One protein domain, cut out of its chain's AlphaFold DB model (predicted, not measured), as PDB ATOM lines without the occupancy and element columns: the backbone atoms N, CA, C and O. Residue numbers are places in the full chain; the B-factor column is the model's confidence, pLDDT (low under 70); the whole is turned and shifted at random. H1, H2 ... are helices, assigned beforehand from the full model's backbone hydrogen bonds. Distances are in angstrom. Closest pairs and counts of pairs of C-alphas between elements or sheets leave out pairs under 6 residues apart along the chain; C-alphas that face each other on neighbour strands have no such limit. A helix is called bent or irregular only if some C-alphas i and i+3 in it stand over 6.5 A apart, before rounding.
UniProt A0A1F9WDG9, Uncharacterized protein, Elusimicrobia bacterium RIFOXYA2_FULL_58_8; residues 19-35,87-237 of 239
ATOM      1  N   VAL A  19      22.307  82.239 124.276       44.50
ATOM      2  CA  VAL A  19      21.565  83.462 124.477       44.50
ATOM      3  C   VAL A  19      20.182  83.379 123.866       44.50
ATOM      4  O   VAL A  19      19.273  83.967 124.423       44.50
ATOM      5  N   TYR A  20      19.966  82.578 122.820       49.81
ATOM      6  CA  TYR A  20      18.611  82.283 122.357       49.81
ATOM      7  C   TYR A  20      17.799  81.487 123.392       49.81
ATOM      8  O   TYR A  20      16.621  81.773 123.562       49.81
ATOM      9  N   VAL A  21      18.415  80.564 124.142       47.94
ATOM     10  CA  VAL A  21      17.744  79.836 125.238       47.94
ATOM     11  C   VAL A  21      17.350  80.779 126.380       47.94
ATOM     12  O   VAL A  21      16.233  80.701 126.879       47.94
ATOM     13  N   LEU A  22      18.226  81.715 126.762       46.12
ATOM     14  CA  LEU A  22      17.946  82.665 127.846       46.12
ATOM     15  C   LEU A  22      17.156  83.905 127.414       46.12
ATOM     16  O   LEU A  22      16.524  84.534 128.258       46.12
ATOM     17  N   LEU A  23      17.159  84.249 126.123       48.06
ATOM     18  CA  LEU A  23      16.279  85.263 125.549       48.06
ATOM     19  C   LEU A  23      14.899  84.710 125.248       48.06
ATOM     20  O   LEU A  23      13.960  85.464 125.375       48.06
ATOM     21  N   ALA A  24      14.721  83.428 124.939       49.16
ATOM     22  CA  ALA A  24      13.393  82.866 124.707       49.16
ATOM     23  C   ALA A  24      12.452  82.989 125.925       49.16
ATOM     24  O   ALA A  24      11.244  83.160 125.788       49.16
ATOM     25  N   ILE A  25      13.018  82.933 127.131       40.44
ATOM     26  CA  ILE A  25      12.318  83.000 128.420       40.44
ATOM     27  C   ILE A  25      11.613  84.364 128.637       40.44
ATOM     28  O   ILE A  25      10.401  84.354 128.873       40.44
ATOM     29  N   PRO A  26      12.305  85.522 128.553       39.94
ATOM     30  CA  PRO A  26      11.789  86.869 128.819       39.94
ATOM     31  C   PRO A  26      10.917  87.439 127.719       39.94
ATOM     32  O   PRO A  26      11.089  88.590 127.335       39.94
ATOM     33  N   LEU A  27      10.057  86.641 127.119       37.53
ATOM     34  CA  LEU A  27       9.739  86.963 125.754       37.53
ATOM     35  C   LEU A  27       8.298  86.521 125.392       37.53
ATOM     36  O   LEU A  27       7.497  87.344 124.971       37.53
ATOM     37  N   VAL A  28       7.857  85.332 125.790       36.44
ATOM     38  CA  VAL A  28       6.584  84.708 125.361       36.44
ATOM     39  C   VAL A  28       5.243  85.337 125.846       36.44
ATOM     40  O   VAL A  28       4.191  84.857 125.431       36.44
ATOM     41  N   LYS A  29       5.170  86.365 126.715       35.59
ATOM     42  CA  LYS A  29       3.849  86.764 127.297       35.59
ATOM     43  C   LYS A  29       3.577  88.264 127.460       35.59
ATOM     44  O   LYS A  29       2.706  88.627 128.253       35.59
ATOM     45  N   TRP A  30       4.238  89.154 126.708       30.16
ATOM     46  CA  TRP A  30       3.762  90.550 126.610       30.16
ATOM     47  C   TRP A  30       2.613  90.702 125.598       30.16
ATOM     48  O   TRP A  30       1.726  91.529 125.817       30.16
ATOM     49  N   THR A  31       2.520  89.875 124.553       38.12
ATOM     50  CA  THR A  31       1.430  90.006 123.568       38.12
ATOM     51  C   THR A  31       0.122  89.354 123.967       38.12
ATOM     52  O   THR A  31      -0.920  89.828 123.517       38.12
ATOM     53  N   MET A  32       0.109  88.398 124.902       34.28
ATOM     54  CA  MET A  32      -1.166  87.876 125.416       34.28
ATOM     55  C   MET A  32      -1.963  88.914 126.225       34.28
ATOM     56  O   MET A  32      -3.119  88.665 126.537       34.28
ATOM     57  N   LYS A  33      -1.383  90.081 126.550       31.94
ATOM     58  CA  LYS A  33      -2.118  91.205 127.155       31.94
ATOM     59  C   LYS A  33      -2.413  92.347 126.173       31.94
ATOM     60  O   LYS A  33      -3.362  93.089 126.397       31.94
ATOM     61  N   ASN A  34      -1.670  92.457 125.068       36.66
ATOM     62  CA  ASN A  34      -1.878  93.504 124.057       36.66
ATOM     63  C   ASN A  34      -2.722  93.055 122.853       36.66
ATOM     64  O   ASN A  34      -3.113  93.896 122.052       36.66
ATOM     65  N   GLN A  35      -3.044  91.761 122.743       35.97
ATOM     66  CA  GLN A  35      -4.074  91.251 121.826       35.97
ATOM     67  C   GLN A  35      -5.465  91.139 122.479       35.97
ATOM     68  O   GLN A  35      -6.435  90.810 121.808       35.97
ATOM     69  N   THR A  87      10.250  74.570 102.724       80.12
ATOM     70  CA  THR A  87      11.232  74.176 101.729       80.12
ATOM     71  C   THR A  87      12.533  73.746 102.397       80.12
ATOM     72  O   THR A  87      12.837  74.138 103.527       80.12
ATOM     73  N   GLN A  88      13.337  72.956 101.679       84.19
ATOM     74  CA  GLN A  88      14.718  72.681 102.085       84.19
ATOM     75  C   GLN A  88      15.498  73.990 102.288       84.19
ATOM     76  O   GLN A  88      16.290  74.092 103.215       84.19
ATOM     77  N   GLU A  89      15.199  75.014 101.487       84.44
ATOM     78  CA  GLU A  89      15.794  76.343 101.596       84.44
ATOM     79  C   GLU A  89      15.496  77.017 102.949       84.44
ATOM     80  O   GLU A  89      16.409  77.509 103.605       84.44
ATOM     81  N   GLU A  90      14.251  76.978 103.433       84.12
ATOM     82  CA  GLU A  90      13.897  77.523 104.755       84.12
ATOM     83  C   GLU A  90      14.553  76.745 105.905       84.12
ATOM     84  O   GLU A  90      14.909  77.321 106.938       84.12
ATOM     85  N   LEU A  91      14.748  75.434 105.730       87.06
ATOM     86  CA  LEU A  91      15.531  74.630 106.666       87.06
ATOM     87  C   LEU A  91      16.996  75.072 106.662       87.06
ATOM     88  O   LEU A  91      17.579  75.259 107.733       87.06
ATOM     89  N   ASP A  92      17.570  75.290 105.483       87.12
ATOM     90  CA  ASP A  92      18.955  75.723 105.312       87.12
ATOM     91  C   ASP A  92      19.179  77.128 105.898       87.12
ATOM     92  O   ASP A  92      20.184  77.354 106.574       87.12
ATOM     93  N   TRP A  93      18.211  78.044 105.770       86.38
ATOM     94  CA  TRP A  93      18.210  79.346 106.456       86.38
ATOM     95  C   TRP A  93      18.268  79.190 107.977       86.38
ATOM     96  O   TRP A  93      19.056  79.845 108.667       86.38
ATOM     97  N   GLY A  94      17.452  78.280 108.508       81.81
ATOM     98  CA  GLY A  94      17.489  77.893 109.909       81.81
ATOM     99  C   GLY A  94      18.826  77.282 110.310       81.81
ATOM    100  O   GLY A  94      19.313  77.548 111.405       81.81
ATOM    101  N   TYR A  95      19.462  76.496 109.447       83.44
ATOM    102  CA  TYR A  95      20.737  75.832 109.718       83.44
ATOM    103  C   TYR A  95      21.939  76.789 109.656       83.44
ATOM    104  O   TYR A  95      22.875  76.652 110.446       83.44
ATOM    105  N   GLN A  96      21.901  77.793 108.778       85.25
ATOM    106  CA  GLN A  96      23.023  78.690 108.512       85.25
ATOM    107  C   GLN A  96      23.367  79.587 109.713       85.25
ATOM    108  O   GLN A  96      22.573  80.411 110.183       85.25
ATOM    109  N   GLU A  97      24.596  79.465 110.213       77.81
ATOM    110  CA  GLU A  97      25.102  80.295 111.307       77.81
ATOM    111  C   GLU A  97      25.117  81.785 110.923       77.81
ATOM    112  O   GLU A  97      25.460  82.157 109.803       77.81
ATOM    113  N   GLY A  98      24.696  82.653 111.848       77.19
ATOM    114  CA  GLY A  98      24.629  84.104 111.629       77.19
ATOM    115  C   GLY A  98      23.460  84.604 110.767       77.19
ATOM    116  O   GLY A  98      23.120  85.779 110.891       77.19
ATOM    117  N   TYR A  99      22.797  83.744 109.981       86.44
ATOM    118  CA  TYR A  99      21.693  84.146 109.095       86.44
ATOM    119  C   TYR A  99      20.569  84.864 109.851       86.44
ATOM    120  O   TYR A  99      20.221  85.989 109.518       86.44
ATOM    121  N   LEU A 100      20.074  84.268 110.941       85.19
ATOM    122  CA  LEU A 100      18.995  84.860 111.741       85.19
ATOM    123  C   LEU A 100      19.358  86.244 112.292       85.19
ATOM    124  O   LEU A 100      18.555  87.166 112.212       85.19
ATOM    125  N   THR A 101      20.577  86.421 112.807       83.06
ATOM    126  CA  THR A 101      21.040  87.729 113.296       83.06
ATOM    127  C   THR A 101      21.142  88.737 112.154       83.06
ATOM    128  O   THR A 101      20.708  89.877 112.295       83.06
ATOM    129  N   GLN A 102      21.673  88.321 111.002       84.19
ATOM    130  CA  GLN A 102      21.771  89.174 109.824       84.19
ATOM    131  C   GLN A 102      20.386  89.617 109.333       84.19
ATOM    132  O   GLN A 102      20.192  90.799 109.044       84.19
ATOM    133  N   GLU A 103      19.422  88.700 109.274       86.56
ATOM    134  CA  GLU A 103      18.058  89.004 108.852       86.56
ATOM    135  C   GLU A 103      17.325  89.893 109.855       86.56
ATOM    136  O   GLU A 103      16.656  90.833 109.432       86.56
ATOM    137  N   VAL A 104      17.518  89.709 111.167       85.75
ATOM    138  CA  VAL A 104      17.030  90.680 112.163       85.75
ATOM    139  C   VAL A 104      17.611  92.062 111.880       85.75
ATOM    140  O   VAL A 104      16.861  93.031 111.840       85.75
ATOM    141  N   GLY A 105      18.919  92.160 111.623       86.06
ATOM    142  CA  GLY A 105      19.599  93.426 111.338       86.06
ATOM    143  C   GLY A 105      19.048  94.147 110.108       86.06
ATOM    144  O   GLY A 105      18.779  95.347 110.166       86.06
ATOM    145  N   LYS A 106      18.819  93.412 109.013       92.75
ATOM    146  CA  LYS A 106      18.212  93.949 107.782       92.75
ATOM    147  C   LYS A 106      16.757  94.367 107.987       92.75
ATOM    148  O   LYS A 106      16.314  95.357 107.410       92.75
ATOM    149  N   ASN A 107      16.026  93.631 108.822       92.19
ATOM    150  CA  ASN A 107      14.586  93.778 108.997       92.19
ATOM    151  C   ASN A 107      14.195  94.475 110.311       92.19
ATOM    152  O   ASN A 107      13.032  94.421 110.697       92.19
ATOM    153  N   LEU A 108      15.098  95.211 110.977       89.38
ATOM    154  CA  LEU A 108      14.781  95.957 112.214       89.38
ATOM    155  C   LEU A 108      13.611  96.947 112.055       89.38
ATOM    156  O   LEU A 108      12.972  97.321 113.038       89.38
ATOM    157  N   ARG A 109      13.345  97.390 110.819       93.25
ATOM    158  CA  ARG A 109      12.222  98.268 110.447       93.25
ATOM    159  C   ARG A 109      11.038  97.518 109.830       93.25
ATOM    160  O   ARG A 109      10.049  98.150 109.476       93.25
ATOM    161  N   ASN A 110      11.132  96.198 109.702       94.94
ATOM    162  CA  ASN A 110      10.084  95.322 109.194       94.94
ATOM    163  C   ASN A 110       9.779  94.210 110.217       94.94
ATOM    164  O   ASN A 110      10.214  93.068 110.057       94.94
ATOM    165  N   PRO A 111       9.014  94.536 111.273       92.31
ATOM    166  CA  PRO A 111       8.681  93.593 112.335       92.31
ATOM    167  C   PRO A 111       7.970  92.341 111.812       92.31
ATOM    168  O   PRO A 111       8.263  91.242 112.263       92.31
ATOM    169  N   LYS A 112       7.102  92.490 110.804       94.25
ATOM    170  CA  LYS A 112       6.375  91.372 110.193       94.25
ATOM    171  C   LYS A 112       7.311  90.344 109.547       94.25
ATOM    172  O   LYS A 112       7.091  89.153 109.709       94.25
ATOM    173  N   ALA A 113       8.370  90.784 108.865       93.50
ATOM    174  CA  ALA A 113       9.348  89.857 108.290       93.50
ATOM    175  C   ALA A 113      10.109  89.074 109.370       93.50
ATOM    176  O   ALA A 113      10.362  87.884 109.208       93.50
ATOM    177  N   ILE A 114      10.450  89.727 110.486       89.88
ATOM    178  CA  ILE A 114      11.075  89.049 111.630       89.88
ATOM    179  C   ILE A 114      10.088  88.049 112.245       89.88
ATOM    180  O   ILE A 114      10.464  86.918 112.531       89.88
ATOM    181  N   ASP A 115       8.821  88.426 112.391       90.56
ATOM    182  CA  ASP A 115       7.783  87.543 112.922       90.56
ATOM    183  C   ASP A 115       7.600  86.290 112.061       90.56
ATOM    184  O   ASP A 115       7.671  85.168 112.562       90.56
ATOM    185  N   GLU A 116       7.469  86.462 110.747       94.12
ATOM    186  CA  GLU A 116       7.354  85.348 109.806       94.12
ATOM    187  C   GLU A 116       8.593  84.444 109.828       94.12
ATOM    188  O   GLU A 116       8.452  83.221 109.832       94.12
ATOM    189  N   LEU A 117       9.797  85.022 109.892       91.69
ATOM    190  CA  LEU A 117      11.053  84.271 109.915       91.69
ATOM    191  C   LEU A 117      11.179  83.391 111.165       91.69
ATOM    192  O   LEU A 117      11.527  82.215 111.065       91.69
ATOM    193  N   PHE A 118      10.903  83.947 112.343       89.69
ATOM    194  CA  PHE A 118      11.118  83.260 113.618       89.69
ATOM    195  C   PHE A 118       9.962  82.329 114.022       89.69
ATOM    196  O   PHE A 118      10.157  81.445 114.859       89.69
ATOM    197  N   ASN A 119       8.789  82.472 113.395       92.25
ATOM    198  CA  ASN A 119       7.670  81.529 113.500       92.25
ATOM    199  C   ASN A 119       7.624  80.507 112.350       92.25
ATOM    200  O   ASN A 119       6.707  79.686 112.257       92.25
ATOM    201  N   ASN A 120       8.602  80.525 111.441       93.25
ATOM    202  CA  ASN A 120       8.684  79.529 110.384       93.25
ATOM    203  C   ASN A 120       9.203  78.196 110.945       93.25
ATOM    204  O   ASN A 120      10.363  78.076 111.338       93.25
ATOM    205  N   GLN A 121       8.363  77.158 110.932       94.12
ATOM    206  CA  GLN A 121       8.708  75.845 111.490       94.12
ATOM    207  C   GLN A 121       9.967  75.213 110.879       94.12
ATOM    208  O   GLN A 121      10.645  74.445 111.559       94.12
ATOM    209  N   TRP A 122      10.292  75.504 109.620       92.25
ATOM    210  CA  TRP A 122      11.472  74.954 108.950       92.25
ATOM    211  C   TRP A 122      12.734  75.684 109.363       92.25
ATOM    212  O   TRP A 122      13.726  75.032 109.672       92.25
ATOM    213  N   VAL A 123      12.650  77.003 109.518       90.25
ATOM    214  CA  VAL A 123      13.720  77.806 110.115       90.25
ATOM    215  C   VAL A 123      13.982  77.353 111.552       90.25
ATOM    216  O   VAL A 123      15.133  77.134 111.935       90.25
ATOM    217  N   VAL A 124      12.925  77.119 112.337       90.56
ATOM    218  CA  VAL A 124      13.037  76.591 113.707       90.56
ATOM    219  C   VAL A 124      13.689  75.210 113.711       90.56
ATOM    220  O   VAL A 124      14.672  74.999 114.419       90.56
ATOM    221  N   LYS A 125      13.206  74.267 112.892       92.31
ATOM    222  CA  LYS A 125      13.802  72.924 112.769       92.31
ATOM    223  C   LYS A 125      15.264  72.988 112.328       92.31
ATOM    224  O   LYS A 125      16.106  72.317 112.923       92.31
ATOM    225  N   GLY A 126      15.571  73.814 111.332       88.75
ATOM    226  CA  GLY A 126      16.922  74.061 110.841       88.75
ATOM    227  C   GLY A 126      17.835  74.548 111.959       88.75
ATOM    228  O   GLY A 126      18.890  73.956 112.190       88.75
ATOM    229  N   PHE A 127      17.387  75.536 112.737       87.81
ATOM    230  CA  PHE A 127      18.130  76.036 113.890       87.81
ATOM    231  C   PHE A 127      18.354  74.949 114.941       87.81
ATOM    232  O   PHE A 127      19.493  74.703 115.340       87.81
ATOM    233  N   MET A 128      17.296  74.241 115.340       85.75
ATOM    234  CA  MET A 128      17.371  73.177 116.347       85.75
ATOM    235  C   MET A 128      18.257  72.003 115.900       85.75
ATOM    236  O   MET A 128      18.853  71.321 116.730       85.75
ATOM    237  N   SER A 129      18.402  71.785 114.590       88.44
ATOM    238  CA  SER A 129      19.253  70.734 114.020       88.44
ATOM    239  C   SER A 129      20.749  71.076 113.976       88.44
ATOM    240  O   SER A 129      21.578  70.184 113.745       88.44
ATOM    241  N   ARG A 130      21.133  72.339 114.226       83.19
ATOM    242  CA  ARG A 130      22.540  72.770 114.217       83.19
ATOM    243  C   ARG A 130      23.363  71.935 115.191       83.19
ATOM    244  O   ARG A 130      22.945  71.665 116.317       83.19
ATOM    245  N   LYS A 131      24.581  71.560 114.787       83.62
ATOM    246  CA  LYS A 131      25.487  70.741 115.616       83.62
ATOM    247  C   LYS A 131      25.721  71.369 116.991       83.62
ATOM    248  O   LYS A 131      25.648  70.665 117.992       83.62
ATOM    249  N   THR A 132      25.948  72.679 117.035       78.56
ATOM    250  CA  THR A 132      26.140  73.432 118.280       78.56
ATOM    251  C   THR A 132      24.882  73.421 119.142       78.56
ATOM    252  O   THR A 132      24.975  73.113 120.322       78.56
ATOM    253  N   VAL A 133      23.703  73.670 118.556       81.12
ATOM    254  CA  VAL A 133      22.424  73.660 119.287       81.12
ATOM    255  C   VAL A 133      22.155  72.290 119.900       81.12
ATOM    256  O   VAL A 133      21.938  72.194 121.102       81.12
ATOM    257  N   ARG A 134      22.288  71.218 119.113       86.44
ATOM    258  CA  ARG A 134      22.130  69.845 119.615       86.44
ATOM    259  C   ARG A 134      23.151  69.478 120.686       86.44
ATOM    260  O   ARG A 134      22.795  68.797 121.633       86.44
ATOM    261  N   LYS A 135      24.410  69.909 120.542       82.38
ATOM    262  CA  LYS A 135      25.461  69.638 121.536       82.38
ATOM    263  C   LYS A 135      25.148  70.320 122.868       82.38
ATOM    264  O   LYS A 135      25.287  69.690 123.907       82.38
ATOM    265  N   THR A 136      24.733  71.584 122.831       81.56
ATOM    266  CA  THR A 136      24.338  72.338 124.025       81.56
ATOM    267  C   THR A 136      23.091  71.737 124.671       81.56
ATOM    268  O   THR A 136      23.045  71.575 125.881       81.56
ATOM    269  N   LEU A 137      22.094  71.366 123.867       84.19
ATOM    270  CA  LEU A 137      20.832  70.786 124.332       84.19
ATOM    271  C   LEU A 137      20.895  69.258 124.472       84.19
ATOM    272  O   LEU A 137      19.865  68.592 124.407       84.19
ATOM    273  N   LEU A 138      22.092  68.691 124.637       86.56
ATOM    274  CA  LEU A 138      22.261  67.254 124.846       86.56
ATOM    275  C   LEU A 138      21.963  66.854 126.296       86.56
ATOM    276  O   LEU A 138      21.456  65.763 126.537       86.56
ATOM    277  N   SER A 139      22.303  67.716 127.257       91.44
ATOM    278  CA  SER A 139      22.107  67.485 128.691       91.44
ATOM    279  C   SER A 139      22.110  68.803 129.467       91.44
ATOM    280  O   SER A 139      22.644  69.805 128.981       91.44
ATOM    281  N   ARG A 140      21.568  68.798 130.696       90.31
ATOM    282  CA  ARG A 140      21.639  69.946 131.619       90.31
ATOM    283  C   ARG A 140      23.071  70.460 131.791       90.31
ATOM    284  O   ARG A 140      23.294  71.659 131.684       90.31
ATOM    285  N   GLN A 141      24.041  69.561 131.983       91.56
ATOM    286  CA  GLN A 141      25.445  69.945 132.172       91.56
ATOM    287  C   GLN A 141      26.030  70.616 130.924       91.56
ATOM    288  O   GLN A 141      26.675  71.648 131.034       91.56
ATOM    289  N   ALA A 142      25.761  70.081 129.727       85.94
ATOM    290  CA  ALA A 142      26.257  70.679 128.487       85.94
ATOM    291  C   ALA A 142      25.668  72.078 128.241       85.94
ATOM    292  O   ALA A 142      26.350  72.950 127.698       85.94
ATOM    293  N   LEU A 143      24.412  72.297 128.646       85.06
ATOM    294  CA  LEU A 143      23.792  73.616 128.642       85.06
ATOM    295  C   LEU A 143      24.444  74.532 129.683       85.06
ATOM    296  O   LEU A 143      24.798  75.658 129.348       85.06
ATOM    297  N   GLN A 144      24.631  74.054 130.912       85.50
ATOM    298  CA  GLN A 144      25.241  74.815 131.999       85.50
ATOM    299  C   GLN A 144      26.672  75.253 131.658       85.50
ATOM    300  O   GLN A 144      26.926  76.456 131.642       85.50
ATOM    301  N   ASP A 145      27.557  74.329 131.265       85.25
ATOM    302  CA  ASP A 145      28.947  74.611 130.853       85.25
ATOM    303  C   ASP A 145      29.004  75.700 129.773       85.25
ATOM    304  O   ASP A 145      29.910  76.532 129.689       85.25
ATOM    305  N   PHE A 146      28.010  75.678 128.893       81.06
ATOM    306  CA  PHE A 146      27.911  76.608 127.792       81.06
ATOM    307  C   PHE A 146      27.372  77.983 128.200       81.06
ATOM    308  O   PHE A 146      27.809  78.986 127.638       81.06
ATOM    309  N   LEU A 147      26.457  78.053 129.167       81.44
ATOM    310  CA  LEU A 147      25.966  79.312 129.738       81.44
ATOM    311  C   LEU A 147      26.993  79.971 130.672       81.44
ATOM    312  O   LEU A 147      27.074  81.202 130.730       81.44
ATOM    313  N   GLU A 148      27.800  79.166 131.361       83.31
ATOM    314  CA  GLU A 148      28.928  79.613 132.187       83.31
ATOM    315  C   GLU A 148      30.092  80.148 131.331       83.31
ATOM    316  O   GLU A 148      30.907  80.938 131.807       83.31
ATOM    317  N   ASN A 149      30.135  79.819 130.032       79.75
ATOM    318  CA  ASN A 149      31.078  80.417 129.092       79.75
ATOM    319  C   ASN A 149      30.724  81.890 128.791       79.75
ATOM    320  O   ASN A 149      29.918  82.215 127.912       79.75
ATOM    321  N   THR A 150      31.393  82.801 129.494       75.44
ATOM    322  CA  THR A 150      31.185  84.253 129.397       75.44
ATOM    323  C   THR A 150      31.471  84.830 128.013       75.44
ATOM    324  O   THR A 150      30.776  85.755 127.595       75.44
ATOM    325  N   GLN A 151      32.407  84.254 127.250       76.19
ATOM    326  CA  GLN A 151      32.780  84.757 125.924       76.19
ATOM    327  C   GLN A 151      31.601  84.727 124.943       76.19
ATOM    328  O   GLN A 151      31.443  85.636 124.122       76.19
ATOM    329  N   ALA A 152      30.763  83.693 125.042       67.19
ATOM    330  CA  ALA A 152      29.583  83.530 124.206       67.19
ATOM    331  C   ALA A 152      28.555  84.636 124.477       67.19
ATOM    332  O   ALA A 152      28.092  85.320 123.561       67.19
ATOM    333  N   ALA A 153      28.245  84.841 125.759       67.31
ATOM    334  CA  ALA A 153      27.296  85.854 126.201       67.31
ATOM    335  C   ALA A 153      27.804  87.275 125.924       67.31
ATOM    336  O   ALA A 153      27.026  88.118 125.479       67.31
ATOM    337  N   ASP A 154      29.097  87.539 126.131       71.12
ATOM    338  CA  ASP A 154      29.707  88.837 125.839       71.12
ATOM    339  C   ASP A 154      29.661  89.157 124.344       71.12
ATOM    340  O   ASP A 154      29.207  90.237 123.964       71.12
ATOM    341  N   SER A 155      30.071  88.220 123.485       74.06
ATOM    342  CA  SER A 155      30.070  88.432 122.030       74.06
ATOM    343  C   SER A 155      28.662  88.730 121.514       74.06
ATOM    344  O   SER A 155      28.469  89.628 120.701       74.06
ATOM    345  N   PHE A 156      27.659  88.027 122.039       73.25
ATOM    346  CA  PHE A 156      26.272  88.243 121.660       73.25
ATOM    347  C   PHE A 156      25.710  89.568 122.196       73.25
ATOM    348  O   PHE A 156      25.153  90.355 121.440       73.25
ATOM    349  N   LEU A 157      25.846  89.855 123.494       76.25
ATOM    350  CA  LEU A 157      25.242  91.053 124.095       76.25
ATOM    351  C   LEU A 157      25.945  92.348 123.669       76.25
ATOM    352  O   LEU A 157      25.386  93.438 123.817       76.25
ATOM    353  N   THR A 158      27.169  92.251 123.150       83.38
ATOM    354  CA  THR A 158      27.881  93.393 122.573       83.38
ATOM    355  C   THR A 158      27.528  93.654 121.112       83.38
ATOM    356  O   THR A 158      27.753  94.787 120.668       83.38
ATOM    357  N   ASP A 159      26.916  92.685 120.422       80.94
ATOM    358  CA  ASP A 159      26.531  92.778 119.017       80.94
ATOM    359  C   ASP A 159      25.557  93.957 118.771       80.94
ATOM    360  O   ASP A 159      24.566  94.121 119.498       80.94
ATOM    361  N   PRO A 160      25.820  94.823 117.770       87.50
ATOM    362  CA  PRO A 160      24.978  95.988 117.495       87.50
ATOM    363  C   PRO A 160      23.540  95.641 117.100       87.50
ATOM    364  O   PRO A 160      22.614  96.371 117.470       87.50
ATOM    365  N   VAL A 161      23.334  94.544 116.364       84.31
ATOM    366  CA  VAL A 161      22.001  94.087 115.957       84.31
ATOM    367  C   VAL A 161      21.242  93.595 117.177       84.31
ATOM    368  O   VAL A 161      20.096  93.995 117.376       84.31
ATOM    369  N   VAL A 162      21.891  92.811 118.037       82.50
ATOM    370  CA  VAL A 162      21.304  92.345 119.299       82.50
ATOM    371  C   VAL A 162      20.906  93.524 120.179       82.50
ATOM    372  O   VAL A 162      19.766  93.595 120.630       82.50
ATOM    373  N   LYS A 163      21.800  94.496 120.388       86.81
ATOM    374  CA  LYS A 163      21.482  95.707 121.163       86.81
ATOM    375  C   LYS A 163      20.295  96.464 120.579       86.81
ATOM    376  O   LYS A 163      19.431  96.914 121.329       86.81
ATOM    377  N   SER A 164      20.237  96.581 119.254       86.69
ATOM    378  CA  SER A 164      19.135  97.250 118.559       86.69
ATOM    379  C   SER A 164      17.817  96.491 118.732       86.69
ATOM    380  O   SER A 164      16.794  97.106 119.028       86.69
ATOM    381  N   ALA A 165      17.844  95.162 118.617       83.44
ATOM    382  CA  ALA A 165      16.685  94.299 118.820       83.44
ATOM    383  C   ALA A 165      16.178  94.350 120.271       83.44
ATOM    384  O   ALA A 165      14.984  94.508 120.488       83.44
ATOM    385  N   LEU A 166      17.075  94.306 121.265       80.56
ATOM    386  CA  LEU A 166      16.725  94.433 122.688       80.56
ATOM    387  C   LEU A 166      16.221  95.842 123.051       80.56
ATOM    388  O   LEU A 166      15.378  96.007 123.938       80.56
ATOM    389  N   GLY A 167      16.744  96.874 122.384       84.12
ATOM    390  CA  GLY A 167      16.316  98.261 122.560       84.12
ATOM    391  C   GLY A 167      14.931  98.540 121.969       84.12
ATOM    392  O   GLY A 167      14.176  99.340 122.532       84.12
ATOM    393  N   ASN A 168      14.579  97.853 120.881       86.38
ATOM    394  CA  ASN A 168      13.302  97.977 120.190       86.38
ATOM    395  C   ASN A 168      12.249  97.044 120.805       86.38
ATOM    396  O   ASN A 168      12.256  95.842 120.566       86.38
ATOM    397  N   THR A 169      11.295  97.616 121.543       84.50
ATOM    398  CA  THR A 169      10.228  96.863 122.214       84.50
ATOM    399  C   THR A 169       9.461  95.943 121.261       84.50
ATOM    400  O   THR A 169       9.197  94.802 121.612       84.50
ATOM    401  N   GLN A 170       9.126  96.391 120.047       86.38
ATOM    402  CA  GLN A 170       8.357  95.568 119.112       86.38
ATOM    403  C   GLN A 170       9.162  94.363 118.613       86.38
ATOM    404  O   GLN A 170       8.652  93.249 118.633       86.38
ATOM    405  N   ILE A 171      10.416  94.573 118.202       85.62
ATOM    406  CA  ILE A 171      11.278  93.481 117.726       85.62
ATOM    407  C   ILE A 171      11.611  92.515 118.853       85.62
ATOM    408  O   ILE A 171      11.546  91.309 118.637       85.62
ATOM    409  N   PHE A 172      11.909  93.046 120.043       83.19
ATOM    410  CA  PHE A 172      12.056  92.258 121.257       83.19
ATOM    411  C   PHE A 172      10.862  91.315 121.381       83.19
ATOM    412  O   PHE A 172      11.064  90.124 121.211       83.19
ATOM    413  N   ASN A 173       9.634  91.836 121.494       79.75
ATOM    414  CA  ASN A 173       8.407  91.044 121.678       79.75
ATOM    415  C   ASN A 173       8.088  90.045 120.544       79.75
ATOM    416  O   ASN A 173       7.431  89.043 120.785       79.75
ATOM    417  N   ILE A 174       8.582  90.253 119.326       83.19
ATOM    418  CA  ILE A 174       8.399  89.287 118.232       83.19
ATOM    419  C   ILE A 174       9.346  88.097 118.360       83.19
ATOM    420  O   ILE A 174       8.918  86.945 118.323       83.19
ATOM    421  N   LEU A 175      10.642  88.363 118.565       82.81
ATOM    422  CA  LEU A 175      11.638  87.309 118.831       82.81
ATOM    423  C   LEU A 175      11.230  86.459 120.034       82.81
ATOM    424  O   LEU A 175      11.606  85.299 120.183       82.81
ATOM    425  N   ALA A 176      10.420  87.081 120.863       75.38
ATOM    426  CA  ALA A 176       9.978  86.638 122.133       75.38
ATOM    427  C   ALA A 176       9.053  85.452 122.148       75.38
ATOM    428  O   ALA A 176       9.229  84.459 122.845       75.38
ATOM    429  N   GLU A 177       8.019  85.640 121.365       76.38
ATOM    430  CA  GLU A 177       6.874  84.767 121.272       76.38
ATOM    431  C   GLU A 177       7.012  83.854 120.077       76.38
ATOM    432  O   GLU A 177       6.116  83.055 119.803       76.38
ATOM    433  N   SER A 178       8.151  83.967 119.400       85.62
ATOM    434  CA  SER A 178       8.497  83.140 118.283       85.62
ATOM    435  C   SER A 178       8.445  81.663 118.640       85.62
ATOM    436  O   SER A 178       8.792  81.229 119.745       85.62
ATOM    437  N   ASP A 179       8.071  80.859 117.659       89.38
ATOM    438  CA  ASP A 179       8.143  79.411 117.790       89.38
ATOM    439  C   ASP A 179       9.583  78.923 118.001       89.38
ATOM    440  O   ASP A 179       9.785  77.901 118.656       89.38
ATOM    441  N   LEU A 180      10.593  79.681 117.548       85.88
ATOM    442  CA  LEU A 180      11.991  79.418 117.892       85.88
ATOM    443  C   LEU A 180      12.235  79.508 119.402       85.88
ATOM    444  O   LEU A 180      12.840  78.607 119.986       85.88
ATOM    445  N   ALA A 181      11.760  80.583 120.033       82.50
ATOM    446  CA  ALA A 181      11.880  80.769 121.471       82.50
ATOM    447  C   ALA A 181      11.173  79.634 122.223       82.50
ATOM    448  O   ALA A 181      11.786  78.952 123.046       82.50
ATOM    449  N   LYS A 182       9.917  79.349 121.874       84.69
ATOM    450  CA  LYS A 182       9.150  78.254 122.486       84.69
ATOM    451  C   LYS A 182       9.834  76.896 122.322       84.69
ATOM    452  O   LYS A 182       9.868  76.124 123.276       84.69
ATOM    453  N   ALA A 183      10.397  76.601 121.148       87.12
ATOM    454  CA  ALA A 183      11.103  75.345 120.894       87.12
ATOM    455  C   ALA A 183      12.339  75.177 121.789       87.12
ATOM    456  O   ALA A 183      12.622  74.072 122.247       87.12
ATOM    457  N   LEU A 184      13.052  76.270 122.068       82.69
ATOM    458  CA  LEU A 184      14.190  76.257 122.982       82.69
ATOM    459  C   LEU A 184      13.757  76.098 124.435       82.69
ATOM    460  O   LEU A 184      14.350  75.303 125.154       82.69
ATOM    461  N   LEU A 185      12.701  76.796 124.855       82.12
ATOM    462  CA  LEU A 185      12.140  76.641 126.197       82.12
ATOM    463  C   LEU A 185      11.643  75.231 126.451       82.12
ATOM    464  O   LEU A 185      11.837  74.704 127.538       82.12
ATOM    465  N   ALA A 186      11.007  74.619 125.459       85.81
ATOM    466  CA  ALA A 186      10.473  73.272 125.568       85.81
ATOM    467  C   ALA A 186      11.560  72.182 125.559       85.81
ATOM    468  O   ALA A 186      11.236  71.009 125.738       85.81
ATOM    469  N   ALA A 187      12.835  72.525 125.344       85.75
ATOM    470  CA  ALA A 187      13.913  71.547 125.377       85.75
ATOM    471  C   ALA A 187      14.139  71.027 126.807       85.75
ATOM    472  O   ALA A 187      14.296  71.812 127.741       85.75
ATOM    473  N   GLY A 188      14.218  69.700 126.961       90.44
ATOM    474  CA  GLY A 188      14.382  69.025 128.259       90.44
ATOM    475  C   GLY A 188      15.492  69.623 129.134       90.44
ATOM    476  O   GLY A 188      15.185  70.091 130.226       90.44
ATOM    477  N   PRO A 189      16.738  69.757 128.639       86.94
ATOM    478  CA  PRO A 189      17.835  70.354 129.408       86.94
ATOM    479  C   PRO A 189      17.593  71.785 129.892       86.94
ATOM    480  O   PRO A 189      18.154  72.194 130.906       86.94
ATOM    481  N   VAL A 190      16.785  72.562 129.164       85.00
ATOM    482  CA  VAL A 190      16.436  73.934 129.549       85.00
ATOM    483  C   VAL A 190      15.450  73.906 130.707       85.00
ATOM    484  O   VAL A 190      15.656  74.615 131.684       85.00
ATOM    485  N   GLN A 191      14.418  73.061 130.630       85.50
ATOM    486  CA  GLN A 191      13.475  72.858 131.733       85.50
ATOM    487  C   GLN A 191      14.185  72.318 132.979       85.50
ATOM    488  O   GLN A 191      14.043  72.903 134.048       85.50
ATOM    489  N   GLU A 192      15.035  71.300 132.819       87.38
ATOM    490  CA  GLU A 192      15.846  70.728 133.902       87.38
ATOM    491  C   GLU A 192      16.728  71.780 134.585       87.38
ATOM    492  O   GLU A 192      16.806  71.815 135.810       87.38
ATOM    493  N   LEU A 193      17.384  72.659 133.814       85.06
ATOM    494  CA  LEU A 193      18.179  73.741 134.392       85.06
ATOM    495  C   LEU A 193      17.294  74.760 135.117       85.06
ATOM    496  O   LEU A 193      17.639  75.186 136.208       85.06
ATOM    497  N   MET A 194      16.161  75.165 134.535       83.94
ATOM    498  CA  MET A 194      15.271  76.153 135.159       83.94
ATOM    499  C   MET A 194      14.605  75.638 136.443       83.94
ATOM    500  O   MET A 194      14.228  76.443 137.292       83.94
ATOM    501  N   GLU A 195      14.430  74.325 136.573       88.69
ATOM    502  CA  GLU A 195      13.921  73.668 137.780       88.69
ATOM    503  C   GLU A 195      14.974  73.514 138.883       88.69
ATOM    504  O   GLU A 195      14.602  73.214 140.016       88.69
ATOM    505  N   ASP A 196      16.250  73.764 138.578       86.94
ATOM    506  CA  ASP A 196      17.383  73.664 139.494       86.94
ATOM    507  C   ASP A 196      17.882  75.058 139.934       86.94
ATOM    508  O   ASP A 196      18.634  75.721 139.209       86.94
ATOM    509  N   PRO A 197      17.506  75.529 141.140       88.12
ATOM    510  CA  PRO A 197      17.925  76.836 141.634       88.12
ATOM    511  C   PRO A 197      19.440  76.971 141.797       88.12
ATOM    512  O   PRO A 197      19.967  78.066 141.605       88.12
ATOM    513  N   GLU A 198      20.143  75.885 142.138       90.31
ATOM    514  CA  GLU A 198      21.595  75.899 142.332       90.31
ATOM    515  C   GLU A 198      22.314  76.021 140.986       90.31
ATOM    516  O   GLU A 198      23.195  76.867 140.830       90.31
ATOM    517  N   GLY A 199      21.877  75.258 139.980       86.69
ATOM    518  CA  GLY A 199      22.373  75.371 138.607       86.69
ATOM    519  C   GLY A 199      22.142  76.764 138.013       86.69
ATOM    520  O   GLY A 199      23.060  77.366 137.450       86.69
ATOM    521  N   VAL A 200      20.944  77.334 138.195       85.19
ATOM    522  CA  VAL A 200      20.649  78.717 137.776       85.19
ATOM    523  C   VAL A 200      21.549  79.717 138.502       85.19
ATOM    524  O   VAL A 200      22.091  80.622 137.861       85.19
ATOM    525  N   ALA A 201      21.734  79.576 139.818       87.00
ATOM    526  CA  ALA A 201      22.612  80.453 140.585       87.00
ATOM    527  C   ALA A 201      24.062  80.385 140.077       87.00
ATOM    528  O   ALA A 201      24.637  81.436 139.786       87.00
ATOM    529  N   SER A 202      24.601  79.178 139.859       88.56
ATOM    530  CA  SER A 202      25.952  78.950 139.316       88.56
ATOM    531  C   SER A 202      26.165  79.654 137.974       88.56
ATOM    532  O   SER A 202      27.143  80.386 137.785       88.56
ATOM    533  N   VAL A 203      25.199  79.526 137.055       84.88
ATOM    534  CA  VAL A 203      25.238  80.198 135.748       84.88
ATOM    535  C   VAL A 203      25.286  81.718 135.901       84.88
ATOM    536  O   VAL A 203      26.053  82.392 135.214       84.88
ATOM    537  N   LEU A 204      24.471  82.290 136.791       85.12
ATOM    538  CA  LEU A 204      24.396  83.743 136.971       85.12
ATOM    539  C   LEU A 204      25.583  84.335 137.725       85.12
ATOM    540  O   LEU A 204      25.894  85.514 137.533       85.12
ATOM    541  N   GLU A 205      26.218  83.555 138.591       90.06
ATOM    542  CA  GLU A 205      27.471  83.927 139.244       90.06
ATOM    543  C   GLU A 205      28.627  83.920 138.251       90.06
ATOM    544  O   GLU A 205      29.364  84.904 138.164       90.06
ATOM    545  N   SER A 206      28.711  82.872 137.431       87.94
ATOM    546  CA  SER A 206      29.723  82.744 136.381       87.94
ATOM    547  C   SER A 206      29.526  83.763 135.258       87.94
ATOM    548  O   SER A 206      30.492  84.185 134.624       87.94
ATOM    549  N   ASN A 207      28.287  84.205 135.018       82.69
ATOM    550  CA  ASN A 207      27.945  85.083 133.906       82.69
ATOM    551  C   ASN A 207      27.257  86.391 134.357       82.69
ATOM    552  O   ASN A 207      26.024  86.525 134.311       82.69
ATOM    553  N   PRO A 208      28.038  87.427 134.728       86.00
ATOM    554  CA  PRO A 208      27.493  88.692 135.223       86.00
ATOM    555  C   PRO A 208      26.660  89.444 134.175       86.00
ATOM    556  O   PRO A 208      25.793  90.247 134.533       86.00
ATOM    557  N   ARG A 209      26.878  89.190 132.879       79.94
ATOM    558  CA  ARG A 209      26.085  89.784 131.796       79.94
ATOM    559  C   ARG A 209      24.682  89.207 131.725       79.94
ATOM    560  O   ARG A 209      23.732  89.974 131.589       79.94
ATOM    561  N   LEU A 210      24.541  87.889 131.863       80.69
ATOM    562  CA  LEU A 210      23.228  87.250 131.967       80.69
ATOM    563  C   LEU A 210      22.485  87.753 133.204       80.69
ATOM    564  O   LEU A 210      21.319  88.129 133.118       80.69
ATOM    565  N   LYS A 211      23.188  87.888 134.333       84.25
ATOM    566  CA  LYS A 211      22.628  88.498 135.546       84.25
ATOM    567  C   LYS A 211      22.159  89.938 135.312       84.25
ATOM    568  O   LYS A 211      21.083  90.315 135.778       84.25
ATOM    569  N   ALA A 212      22.926  90.749 134.584       84.69
ATOM    570  CA  ALA A 212      22.528  92.109 134.217       84.69
ATOM    571  C   ALA A 212      21.312  92.126 133.275       84.69
ATOM    572  O   ALA A 212      20.415  92.950 133.455       84.69
ATOM    573  N   LEU A 213      21.247  91.194 132.319       80.06
ATOM    574  CA  LEU A 213      20.108  91.032 131.420       80.06
ATOM    575  C   LEU A 213      18.837  90.683 132.203       80.06
ATOM    576  O   LEU A 213      17.821  91.339 132.014       80.06
ATOM    577  N   LEU A 214      18.899  89.732 133.142       81.12
ATOM    578  CA  LEU A 214      17.763  89.356 133.996       81.12
ATOM    579  C   LEU A 214      17.291  90.490 134.916       81.12
ATOM    580  O   LEU A 214      16.119  90.552 135.278       81.12
ATOM    581  N   ARG A 215      18.183  91.415 135.282       85.62
ATOM    582  CA  ARG A 215      17.826  92.626 136.036       85.62
ATOM    583  C   ARG A 215      17.137  93.687 135.179       85.62
ATOM    584  O   ARG A 215      16.580  94.629 135.741       85.62
ATOM    585  N   ASN A 216      17.156  93.564 133.850       81.50
ATOM    586  CA  ASN A 216      16.436  94.481 132.978       81.50
ATOM    587  C   ASN A 216      14.922  94.346 133.239       81.50
ATOM    588  O   ASN A 216      14.388  93.241 133.119       81.50
ATOM    589  N   PRO A 217      14.202  95.442 133.550       84.50
ATOM    590  CA  PRO A 217      12.771  95.385 133.834       84.50
ATOM    591  C   PRO A 217      11.954  94.742 132.713       84.50
ATOM    592  O   PRO A 217      11.050  93.966 132.998       84.50
ATOM    593  N   ARG A 218      12.304  95.002 131.445       78.69
ATOM    594  CA  ARG A 218      11.604  94.423 130.285       78.69
ATOM    595  C   ARG A 218      11.743  92.906 130.264       78.69
ATOM    596  O   ARG A 218      10.756  92.199 130.101       78.69
ATOM    597  N   VAL A 219      12.965  92.433 130.505       78.25
ATOM    598  CA  VAL A 219      13.296  91.010 130.565       78.25
ATOM    599  C   VAL A 219      12.553  90.362 131.726       78.25
ATOM    600  O   VAL A 219      11.791  89.426 131.519       78.25
ATOM    601  N   LYS A 220      12.678  90.915 132.937       80.38
ATOM    602  CA  LYS A 220      11.991  90.412 134.130       80.38
ATOM    603  C   LYS A 220      10.475  90.324 133.941       80.38
ATOM    604  O   LYS A 220       9.890  89.282 134.232       80.38
ATOM    605  N   THR A 221       9.841  91.391 133.445       78.38
ATOM    606  CA  THR A 221       8.394  91.416 133.178       78.38
ATOM    607  C   THR A 221       7.997  90.298 132.234       78.38
ATOM    608  O   THR A 221       6.982  89.648 132.458       78.38
ATOM    609  N   ALA A 222       8.796  90.055 131.207       71.19
ATOM    610  CA  ALA A 222       8.454  89.087 130.195       71.19
ATOM    611  C   ALA A 222       8.769  87.622 130.601       71.19
ATOM    612  O   ALA A 222       8.130  86.700 130.103       71.19
ATOM    613  N   ILE A 223       9.654  87.396 131.585       73.56
ATOM    614  CA  ILE A 223       9.842  86.079 132.236       73.56
ATOM    615  C   ILE A 223       8.662  85.782 133.153       73.56
ATOM    616  O   ILE A 223       8.055  84.725 133.045       73.56
ATOM    617  N   LEU A 224       8.312  86.720 134.039       77.50
ATOM    618  CA  LEU A 224       7.184  86.560 134.969       77.50
ATOM    619  C   LEU A 224       5.862  86.329 134.245       77.50
ATOM    620  O   LEU A 224       4.918  85.736 134.767       77.50
ATOM    621  N   SER A 225       5.783  86.838 133.027       72.06
ATOM    622  CA  SER A 225       4.628  86.679 132.193       72.06
ATOM    623  C   SER A 225       4.639  85.261 131.550       72.06
ATOM    624  O   SER A 225       3.591  84.625 131.465       72.06
ATOM    625  N   ASN A 226       5.773  84.671 131.188       69.56
ATOM    626  CA  ASN A 226       5.829  83.368 130.514       69.56
ATOM    627  C   ASN A 226       5.570  82.160 131.450       69.56
ATOM    628  O   ASN A 226       6.332  81.893 132.376       69.56
ATOM    629  N   GLN A 227       4.533  81.357 131.164       77.75
ATOM    630  CA  GLN A 227       4.230  80.145 131.946       77.75
ATOM    631  C   GLN A 227       5.335  79.079 131.858       77.75
ATOM    632  O   GLN A 227       5.626  78.425 132.855       77.75
ATOM    633  N   GLN A 228       5.995  78.940 130.702       74.31
ATOM    634  CA  GLN A 228       7.113  78.004 130.518       74.31
ATOM    635  C   GLN A 228       8.381  78.447 131.263       74.31
ATOM    636  O   GLN A 228       9.301  77.652 131.431       74.31
ATOM    637  N   ALA A 229       8.424  79.702 131.720       72.62
ATOM    638  CA  ALA A 229       9.499  80.265 132.529       72.62
ATOM    639  C   ALA A 229       9.198  80.243 134.036       72.62
ATOM    640  O   ALA A 229      10.023  80.691 134.832       72.62
ATOM    641  N   ALA A 230       8.039  79.724 134.451       80.00
ATOM    642  CA  ALA A 230       7.666  79.643 135.860       80.00
ATOM    643  C   ALA A 230       8.672  78.870 136.739       80.00
ATOM    644  O   ALA A 230       8.804  79.211 137.918       80.00
ATOM    645  N   PRO A 231       9.379  77.826 136.252       79.25
ATOM    646  CA  PRO A 231      10.473  77.234 137.020       79.25
ATOM    647  C   PRO A 231      11.608  78.235 137.261       79.25
ATOM    648  O   PRO A 231      12.023  78.425 138.401       79.25
ATOM    649  N   LEU A 232      12.000  78.992 136.230       79.69
ATOM    650  CA  LEU A 232      13.048  80.000 136.362       79.69
ATOM    651  C   LEU A 232      12.654  81.116 137.335       79.69
ATOM    652  O   LEU A 232      13.474  81.532 138.144       79.69
ATOM    653  N   THR A 233      11.415  81.615 137.304       84.00
ATOM    654  CA  THR A 233      10.999  82.676 138.243       84.00
ATOM    655  C   THR A 233      11.112  82.208 139.691       84.00
ATOM    656  O   THR A 233      11.556  82.977 140.544       84.00
ATOM    657  N   ARG A 234      10.779  80.936 139.958       85.75
ATOM    658  CA  ARG A 234      10.962  80.297 141.268       85.75
ATOM    659  C   ARG A 234      12.442  80.184 141.628       85.75
ATOM    660  O   ARG A 234      12.810  80.618 142.716       85.75
ATOM    661  N   ALA A 235      13.279  79.695 140.710       80.00
ATOM    662  CA  ALA A 235      14.729  79.605 140.893       80.00
ATOM    663  C   ALA A 235      15.375  80.973 141.188       80.00
ATOM    664  O   ALA A 235      16.277  81.080 142.012       80.00
ATOM    665  N   LEU A 236      14.869  82.044 140.571       82.81
ATOM    666  CA  LEU A 236      15.340  83.419 140.778       82.81
ATOM    667  C   LEU A 236      14.732  84.110 142.010       82.81
ATOM    668  O   LEU A 236      15.065  85.266 142.289       82.81
ATOM    669  N   GLY A 237      13.815  83.451 142.723       84.38
ATOM    670  CA  GLY A 237      13.093  84.036 143.854       84.38
ATOM    671  C   GLY A 237      12.195  85.217 143.467       84.38
ATOM    672  O   GLY A 237      11.913  86.084 144.297       84.38
TER     673      GLY A 237
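AT A GLANCE: This is residues 19 to 35 and 87 to 237 of the 239 residues of an uncharacterized protein of Elusimicrobia bacterium RIFOXYA2_FULL_58_8 (UniProt A0A1F9WDG9). Picture a compact, rounded shell of short helices, with H8, H9, H11, H12, H13, H15 and H16 standing round H1 in the middle. H3, H4, H5 and H6 lie toward one end of the longest axis and H14 toward the other, while H2 touches no helix. The printed part has 168 residues with seventeen named helices, H1 to H17 in chain order, and no named strand; its class is all helix, and the helix packing is mostly crossed. The radius of gyration of the C-alphas is 14.9 A, and the spans are 41 by 35 by 27 A.

IN THESE COORDINATES: Begin with the longest helix, H14, residues 197 to 206: find C-alpha 197 at (17.925, 76.836, 141.634), from which it runs 14.2 A. After it come H15, 208 to 214, H16, 217 to 225, and H17, 227 to 235, which is 13.8 A long and ends at C-alpha 235 (14.729, 79.605, 140.893). H17 is irregular, with C-alphas 228 and 231 7.4 A apart. Go back to C-alpha 19 at (21.565, 83.462, 124.477) for H1, 19 to 24; H2 is 31 to 34. Then read H3, 88 to 95; H4, 99 to 106; H5, 111 to 118; H6, 121 to 129; H7, 131 to 136; H8, 140 to 148; H9, 150 to 158; H10, 160 to 167; H11, 169 to 177, 12.6 A long; H12, 179 to 185; and H13, 188 to 194.

HOW THE PARTS SIT: Start at H14, which touches H8 at a shallow tilt of 29 degrees, the same way; their closest C-alphas, of Glu 148 and Val 203, are 5.2 A apart. H14 also touches H17, with C-alphas 197 and 235 closest at 4.3 A. H13 touches H17 through C-alphas 194 and 232, 4.6 A apart. H9 touches H15, C-alphas 153 and 209 being closest at 6.9 A. Look inward to H1, which touches H12 about perpendicular, at 74 degrees, with C-alphas 24 and 181 closest at 4.1 A. H1 and H16 are near each other, with 7 pairs of C-alphas within 10 A. H5 touches H11 at 24 degrees, a shallow tilt, with C-alphas 115 and 174 closest at 5.6 A. H3 touches H6, C-alphas 94 and 123 being closest at 3.8 A. H4 touches H10, with C-alphas 105 and 161 closest at 5.2 A. H7 and H8 touch only at the corner, with C-alphas 136 and 143 closest at 4.8 A. H2 is close to but not clearly touching H11, with C-alphas 31 and 173 closest at 7.3 A. In the backbones, each O i to N i+4 pair is within hydrogen-bond range except in H11, 4 of 5, and H17, 3 of 5; H2 is too short for such a pair.

THE WHOLE: The C-alphas farthest apart, of Gln 88 and Gly 237, are 43.3 A apart. Residues 36 to 86 are not printed, and C-alphas 35 and 87 are 30.5 A apart across that cut. Of the links that are printed whole, H1 to H2 is short and the others are tight. Mean pLDDT of the printed part is 79.7; look for values under 70 at residues 19 to 35, 152 to 153 and 226.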